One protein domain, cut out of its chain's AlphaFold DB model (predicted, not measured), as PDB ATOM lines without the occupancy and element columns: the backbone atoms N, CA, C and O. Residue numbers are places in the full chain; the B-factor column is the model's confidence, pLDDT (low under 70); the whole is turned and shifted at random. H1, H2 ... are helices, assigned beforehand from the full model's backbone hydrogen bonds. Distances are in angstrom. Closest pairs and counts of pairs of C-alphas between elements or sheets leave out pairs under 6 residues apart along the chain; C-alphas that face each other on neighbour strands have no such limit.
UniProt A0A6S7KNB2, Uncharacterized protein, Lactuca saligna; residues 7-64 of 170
ATOM      1  N   THR A   7     130.399 155.747 122.529       73.44
ATOM      2  CA  THR A   7     129.992 156.486 123.739       73.44
ATOM      3  C   THR A   7     128.491 156.768 123.767       73.44
ATOM      4  O   THR A   7     127.845 156.564 124.793       73.44
ATOM      5  N   GLN A   8     127.919 157.188 122.636       74.31
ATOM      6  CA  GLN A   8     126.480 157.410 122.504       74.31
ATOM      7  C   GLN A   8     125.695 156.111 122.726       74.31
ATOM      8  O   GLN A   8     124.670 156.107 123.405       74.31
ATOM      9  N   GLU A   9     126.181 154.997 122.177       74.62
ATOM     10  CA  GLU A   9     125.547 153.692 122.323       74.62
ATOM     11  C   GLU A   9     125.641 153.163 123.761       74.62
ATOM     12  O   GLU A   9     124.670 152.593 124.253       74.62
ATOM     13  N   SER A  10     126.759 153.395 124.459       71.81
ATOM     14  CA  SER A  10     126.895 153.068 125.886       71.81
ATOM     15  C   SER A  10     125.890 153.844 126.734       71.81
ATOM     16  O   SER A  10     125.143 153.240 127.499       71.81
ATOM     17  N   ALA A  11     125.798 155.163 126.537       70.12
ATOM     18  CA  ALA A  11     124.834 155.993 127.256       70.12
ATOM     19  C   ALA A  11     123.386 155.559 126.969       70.12
ATOM     20  O   ALA A  11     122.564 155.482 127.881       70.12
ATOM     21  N   ARG A  12     123.073 155.207 125.712       77.25
ATOM     22  CA  ARG A  12     121.761 154.659 125.340       77.25
ATOM     23  C   ARG A  12     121.463 153.348 126.070       77.25
ATOM     24  O   ARG A  12     120.358 153.199 126.578       77.25
ATOM     25  N   LYS A  13     122.428 152.426 126.161       79.25
ATOM     26  CA  LYS A  13     122.266 151.151 126.882       79.25
ATOM     27  C   LYS A  13     121.989 151.365 128.366       79.25
ATOM     28  O   LYS A  13     121.133 150.679 128.918       79.25
ATOM     29  N   ASP A  14     122.649 152.328 129.002       69.38
ATOM     30  CA  ASP A  14     122.404 152.650 130.413       69.38
ATOM     31  C   ASP A  14     121.005 153.234 130.629       69.38
ATOM     32  O   ASP A  14     120.304 152.855 131.572       69.38
ATOM     33  N   VAL A  15     120.556 154.097 129.714       69.94
ATOM     34  CA  VAL A  15     119.189 154.626 129.704       69.94
ATOM     35  C   VAL A  15     118.180 153.488 129.518       69.94
ATOM     36  O   VAL A  15     117.289 153.329 130.349       69.94
ATOM     37  N   GLU A  16     118.336 152.644 128.498       72.88
ATOM     38  CA  GLU A  16     117.453 151.499 128.228       72.88
ATOM     39  C   GLU A  16     117.404 150.513 129.402       72.88
ATOM     40  O   GLU A  16     116.317 150.100 129.813       72.88
ATOM     41  N   ARG A  17     118.556 150.196 130.005       73.75
ATOM     42  CA  ARG A  17     118.658 149.358 131.209       73.75
ATOM     43  C   ARG A  17     117.905 149.985 132.380       73.75
ATOM     44  O   ARG A  17     117.142 149.297 133.056       73.75
ATOM     45  N   THR A  18     118.061 151.289 132.590       68.81
ATOM     46  CA  THR A  18     117.362 152.028 133.647       68.81
ATOM     47  C   THR A  18     115.855 152.022 133.412       68.81
ATOM     48  O   THR A  18     115.098 151.670 134.313       68.81
ATOM     49  N   PHE A  19     115.398 152.290 132.187       67.25
ATOM     50  CA  PHE A  19     113.986 152.179 131.818       67.25
ATOM     51  C   PHE A  19     113.450 150.750 131.960       67.25
ATOM     52  O   PHE A  19     112.308 150.579 132.373       67.25
ATOM     53  N   GLY A  20     114.250 149.721 131.678       71.94
ATOM     54  CA  GLY A  20     113.894 148.320 131.915       71.94
ATOM     55  C   GLY A  20     113.678 148.020 133.401       71.94
ATOM     56  O   GLY A  20     112.672 147.413 133.776       71.94
ATOM     57  N   VAL A  21     114.564 148.520 134.266       70.81
ATOM     58  CA  VAL A  21     114.414 148.436 135.728       70.81
ATOM     59  C   VAL A  21     113.185 149.217 136.193       70.81
ATOM     60  O   VAL A  21     112.402 148.700 136.990       70.81
ATOM     61  N   LEU A  22     112.969 150.427 135.669       68.50
ATOM     62  CA  LEU A  22     111.804 151.251 135.992       68.50
ATOM     63  C   LEU A  22     110.500 150.577 135.554       68.50
ATOM     64  O   LEU A  22     109.578 150.509 136.356       68.50
ATOM     65  N   LYS A  23     110.426 150.006 134.347       65.44
ATOM     66  CA  LYS A  23     109.262 149.241 133.863       65.44
ATOM     67  C   LYS A  23     108.985 148.008 134.724       65.44
ATOM     68  O   LYS A  23     107.831 147.720 135.031       65.44
ATOM     69  N   ARG A  24     110.034 147.287 135.142       67.00
ATOM     70  CA  ARG A  24     109.912 146.101 136.009       67.00
ATOM     71  C   ARG A  24     109.449 146.471 137.421       67.00
ATOM     72  O   ARG A  24     108.699 145.716 138.032       67.00
ATOM     73  N   ARG A  25     109.892 147.620 137.937       63.00
ATOM     74  CA  ARG A  25     109.587 148.095 139.294       63.00
ATOM     75  C   ARG A  25     108.260 148.855 139.377       63.00
ATOM     76  O   ARG A  25     107.593 148.791 140.404       63.00
ATOM     77  N   TRP A  26     107.852 149.509 138.293       64.44
ATOM     78  CA  TRP A  26     106.647 150.326 138.200       64.44
ATOM     79  C   TRP A  26     105.810 149.873 137.002       64.44
ATOM     80  O   TRP A  26     105.850 150.470 135.927       64.44
ATOM     81  N   GLN A  27     104.999 148.828 137.205       59.47
ATOM     82  CA  GLN A  27     104.053 148.311 136.198       59.47
ATOM     83  C   GLN A  27     103.087 149.385 135.654       59.47
ATOM     84  O   GLN A  27     102.519 149.218 134.575       59.47
ATOM     85  N   VAL A  28     102.943 150.505 136.371       57.12
ATOM     86  CA  VAL A  28     102.200 151.705 135.958       57.12
ATOM     87  C   VAL A  28     102.723 152.286 134.639       57.12
ATOM     88  O   VAL A  28     101.919 152.712 133.817       57.12
ATOM     89  N   LEU A  29     104.036 152.245 134.379       58.28
ATOM     90  CA  LEU A  29     104.607 152.716 133.109       58.28
ATOM     91  C   LEU A  29     104.195 151.822 131.928       58.28
ATOM     92  O   LEU A  29     103.973 152.312 130.823       58.28
ATOM     93  N   THR A  30     104.071 150.515 132.164       56.19
ATOM     94  CA  THR A  30     103.771 149.520 131.125       56.19
ATOM     95  C   THR A  30     102.284 149.494 130.774       56.19
ATOM     96  O   THR A  30     101.938 149.426 129.600       56.19
ATOM     97  N   ALA A  31     101.399 149.602 131.768       55.66
ATOM     98  CA  ALA A  31      99.957 149.688 131.531       55.66
ATOM     99  C   ALA A  31      99.511 151.100 131.105       55.66
ATOM    100  O   ALA A  31      98.462 151.242 130.481       55.66
ATOM    101  N   GLY A  32     100.299 152.134 131.432       53.09
ATOM    102  CA  GLY A  32      99.934 153.524 131.181       53.09
ATOM    103  C   GLY A  32     100.426 154.148 129.878       53.09
ATOM    104  O   GLY A  32      99.836 155.099 129.384       53.09
ATOM    105  N   ALA A  33     101.448 153.603 129.229       55.16
ATOM    106  CA  ALA A  33     101.900 154.177 127.962       55.16
ATOM    107  C   ALA A  33     100.895 153.995 126.799       55.16
ATOM    108  O   ALA A  33     100.990 154.712 125.808       55.16
ATOM    109  N   MET A  34      99.935 153.063 126.901       56.16
ATOM    110  CA  MET A  34      99.000 152.749 125.806       56.16
ATOM    111  C   MET A  34      97.678 153.534 125.828       56.16
ATOM    112  O   MET A  34      96.969 153.522 124.827       56.16
ATOM    113  N   SER A  35      97.321 154.197 126.935       57.16
ATOM    114  CA  SER A  35      95.998 154.836 127.092       57.16
ATOM    115  C   SER A  35      96.009 156.208 127.767       57.16
ATOM    116  O   SER A  35      94.941 156.771 128.005       57.16
ATOM    117  N   TYR A  36      97.180 156.755 128.091       62.56
ATOM    118  CA  TYR A  36      97.273 158.006 128.833       62.56
ATOM    119  C   TYR A  36      97.683 159.180 127.942       62.56
ATOM    120  O   TYR A  36      98.570 159.068 127.097       62.56
ATOM    121  N   GLU A  37      97.039 160.325 128.169       72.00
ATOM    122  CA  GLU A  37      97.410 161.605 127.567       72.00
ATOM    123  C   GLU A  37      98.877 161.940 127.889       72.00
ATOM    124  O   GLU A  37      99.368 161.650 128.986       72.00
ATOM    125  N   VAL A  38      99.570 162.598 126.951       75.62
ATOM    126  CA  VAL A  38     100.980 163.020 127.082       75.62
ATOM    127  C   VAL A  38     101.241 163.722 128.420       75.62
ATOM    128  O   VAL A  38     102.272 163.483 129.051       75.62
ATOM    129  N   LYS A  39     100.279 164.523 128.898       73.06
ATOM    130  CA  LYS A  39     100.341 165.190 130.202       73.06
ATOM    131  C   LYS A  39     100.457 164.196 131.358       73.06
ATOM    132  O   LYS A  39     101.301 164.383 132.226       73.06
ATOM    133  N   MET A  40      99.671 163.122 131.400       74.75
ATOM    134  CA  MET A  40      99.774 162.149 132.494       74.75
ATOM    135  C   MET A  40     101.101 161.387 132.435       74.75
ATOM    136  O   MET A  40     101.737 161.193 133.469       74.75
ATOM    137  N   LEU A  41     101.563 161.007 131.240       76.31
ATOM    138  CA  LEU A  41     102.870 160.361 131.099       76.31
ATOM    139  C   LEU A  41     103.993 161.269 131.622       76.31
ATOM    140  O   LEU A  41     104.895 160.799 132.311       76.31
ATOM    141  N   GLN A  42     103.898 162.575 131.365       78.12
ATOM    142  CA  GLN A  42     104.818 163.572 131.902       78.12
ATOM    143  C   GLN A  42     104.802 163.601 133.442       78.12
ATOM    144  O   GLN A  42     105.867 163.574 134.060       78.12
ATOM    145  N   HIS A  43     103.625 163.580 134.076       78.50
ATOM    146  CA  HIS A  43     103.510 163.525 135.540       78.50
ATOM    147  C   HIS A  43     104.104 162.241 136.125       78.50
ATOM    148  O   HIS A  43     104.835 162.292 137.114       78.50
ATOM    149  N   VAL A  44     103.843 161.091 135.498       77.25
ATOM    150  CA  VAL A  44     104.409 159.805 135.927       77.25
ATOM    151  C   VAL A  44     105.934 159.818 135.802       77.25
ATOM    152  O   VAL A  44     106.625 159.378 136.717       77.25
ATOM    153  N   MET A  45     106.474 160.384 134.720       80.00
ATOM    154  CA  MET A  45     107.918 160.554 134.543       80.00
ATOM    155  C   MET A  45     108.527 161.446 135.629       80.00
ATOM    156  O   MET A  45     109.538 161.065 136.218       80.00
ATOM    157  N   TYR A  46     107.906 162.587 135.947       82.25
ATOM    158  CA  TYR A  46     108.370 163.442 137.042       82.25
ATOM    159  C   TYR A  46     108.340 162.717 138.387       82.25
ATOM    160  O   TYR A  46     109.331 162.753 139.113       82.25
ATOM    161  N   ALA A  47     107.260 161.995 138.690       80.19
ATOM    162  CA  ALA A  47     107.169 161.193 139.905       80.19
ATOM    163  C   ALA A  47     108.280 160.130 139.967       80.19
ATOM    164  O   ALA A  47     108.931 159.989 141.000       80.19
ATOM    165  N   CYS A  48     108.558 159.422 138.866       77.19
ATOM    166  CA  CYS A  48     109.649 158.449 138.803       77.19
ATOM    167  C   CYS A  48     111.028 159.086 139.022       77.19
ATOM    168  O   CYS A  48     111.843 158.505 139.735       77.19
ATOM    169  N   ILE A  49     111.290 160.263 138.443       81.31
ATOM    170  CA  ILE A  49     112.557 160.993 138.619       81.31
ATOM    171  C   ILE A  49     112.727 161.423 140.078       81.31
ATOM    172  O   ILE A  49     113.776 161.177 140.666       81.31
ATOM    173  N   ILE A  50     111.688 162.005 140.685       83.25
ATOM    174  CA  ILE A  50     111.719 162.440 142.087       83.25
ATOM    175  C   ILE A  50     111.957 161.240 143.003       83.25
ATOM    176  O   ILE A  50     112.872 161.261 143.817       83.25
ATOM    177  N   LEU A  51     111.190 160.160 142.830       80.75
ATOM    178  CA  LEU A  51     111.346 158.945 143.631       80.75
ATOM    179  C   LEU A  51     112.733 158.318 143.461       80.75
ATOM    180  O   LEU A  51     113.306 157.828 144.429       80.75
ATOM    181  N   HIS A  52     113.286 158.332 142.248       75.94
ATOM    182  CA  HIS A  52     114.640 157.851 142.002       75.94
ATOM    183  C   HIS A  52     115.679 158.702 142.735       75.94
ATOM    184  O   HIS A  52     116.540 158.144 143.411       75.94
ATOM    185  N   ASN A  53     115.552 160.028 142.669       76.38
ATOM    186  CA  ASN A  53     116.436 160.947 143.378       76.38
ATOM    187  C   ASN A  53     116.342 160.758 144.899       76.38
ATOM    188  O   ASN A  53     117.373 160.656 145.552       76.38
ATOM    189  N   MET A  54     115.135 160.587 145.450       78.62
ATOM    190  CA  MET A  54     114.934 160.318 146.880       78.62
ATOM    191  C   MET A  54     115.579 158.998 147.329       78.62
ATOM    192  O   MET A  54     116.164 158.933 148.405       78.62
ATOM    193  N   ILE A  55     115.497 157.939 146.515       77.75
ATOM    194  CA  ILE A  55     116.152 156.655 146.820       77.75
ATOM    195  C   ILE A  55     117.677 156.802 146.768       77.75
ATOM    196  O   ILE A  55     118.372 156.281 147.636       77.75
ATOM    197  N   LEU A  56     118.206 157.521 145.774       77.19
ATOM    198  CA  LEU A  56     119.644 157.779 145.684       77.19
ATOM    199  C   LEU A  56     120.154 158.601 146.872       77.19
ATOM    200  O   LEU A  56     121.257 158.340 147.351       77.19
ATOM    201  N   GLU A  57     119.372 159.568 147.354       79.00
ATOM    202  CA  GLU A  57     119.675 160.326 148.570       79.00
ATOM    203  C   GLU A  57     119.702 159.430 149.814       79.00
ATOM    204  O   GLU A  57     120.684 159.471 150.558       79.00
ATOM    205  N   ASP A  58     118.689 158.578 150.009       78.88
ATOM    206  CA  ASP A  58     118.606 157.645 151.145       78.88
ATOM    207  C   ASP A  58     119.783 156.650 151.173       78.88
ATOM    208  O   ASP A  58     120.358 156.356 152.220       78.88
ATOM    209  N   GLU A  59     120.219 156.189 150.000       83.12
ATOM    210  CA  GLU A  59     121.367 155.289 149.855       83.12
ATOM    211  C   GLU A  59     122.727 156.014 149.896       83.12
ATOM    212  O   GLU A  59     123.775 155.371 149.774       83.12
ATOM    213  N   GLY A  60     122.744 157.345 150.037       78.38
ATOM    214  CA  GLY A  60     123.967 158.155 150.049       78.38
ATOM    215  C   GLY A  60     124.699 158.208 148.699       78.38
ATOM    216  O   GLY A  60     125.894 158.499 148.652       78.38
ATOM    217  N   ARG A  61     123.996 157.912 147.601       78.44
ATOM    218  CA  ARG A  61     124.490 157.885 146.212       78.44
ATOM    219  C   ARG A  61     123.986 159.070 145.384       78.44
ATOM    220  O   ARG A  61     123.934 158.984 144.158       78.44
ATOM    221  N   ALA A  62     123.587 160.159 146.039       77.62
ATOM    222  CA  ALA A  62     123.119 161.363 145.367       77.62
ATOM    223  C   ALA A  62     124.185 161.893 144.391       77.62
ATOM    224  O   ALA A  62     125.359 162.030 144.737       77.62
ATOM    225  N   ILE A  63     123.760 162.183 143.158       70.31
ATOM    226  CA  ILE A  63     124.636 162.672 142.080       70.31
ATOM    227  C   ILE A  63     125.177 164.072 142.416       70.31
ATOM    228  O   ILE A  63     126.297 164.421 142.046       70.31
ATOM    229  N   CYS A  64     124.399 164.858 143.156       67.94
ATOM    230  CA  CYS A  64     124.769 166.161 143.688       67.94
ATOM    231  C   CYS A  64     124.335 166.265 145.156       67.94
ATOM    232  O   CYS A  64     123.328 165.690 145.563       67.94
TER     233      CYS A  64
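AT A GLANCE: This is residues 7 to 64 of the 170 residues of an uncharacterized protein of Lactuca saligna (UniProt A0A6S7KNB2). Two long helices, H1 and H3, make an open T-like frame, with the last part of H1 coming near the middle of H3 and the short helix H2 running back beside the first part of H3. Contacts between the helices are few, and residues 7 to 18 of H1 stick out. The printed part has 58 residues with three named helices, in the order H1, H2, H3, and no named strand; its class is all helix. It is loose, with a radius of gyration of the C-alphas of 13.0 A, and spans 35 by 29 by 19 A.

IN THESE COORDINATES: H1, residues 7 to 25, begins with C-alpha 7 at (129.992, 156.486, 123.739) and is 27.0 A long from first to last C-alpha. H2, residues 27 to 32, is 8.3 A long. H3, residues 38 to 58, is 30.3 A long and ends with C-alpha 58 at (118.606, 157.645, 151.145).

HOW THE PARTS SIT: H1 and H2 only just touch, with 3 pairs of C-alphas within 8 A, and only at the corner by their link. H1 touches H2 with residues 22 to 23 alone; the closest C-alphas of the two helices are those of Lys 23 and Leu 29, 5.9 A apart. Their lines are about perpendicular, at 83 degrees. H2 and H3 are close but not clearly touching, the closest C-alphas being those of Gly 32 and Leu 41, 7.4 A apart. They run opposite ways at a shallow tilt of 15 degrees. H1 and H3 are apart, but only just, at 8.0 A. In H1, H2 and H3 every O i to N i+4 pair is within hydrogen-bond range.

THE WHOLE: The C-alphas farthest apart are those of Ser 35 and Gly 60, 36.3 A. The printed part has no cut, and both links are tight. Residues 34 to 39 and 55 to 60 also stand free. Mean pLDDT of the printed part is 71.6; it is under 70 at residues 14 to 15, 18 to 19, 22 to 36 and 64.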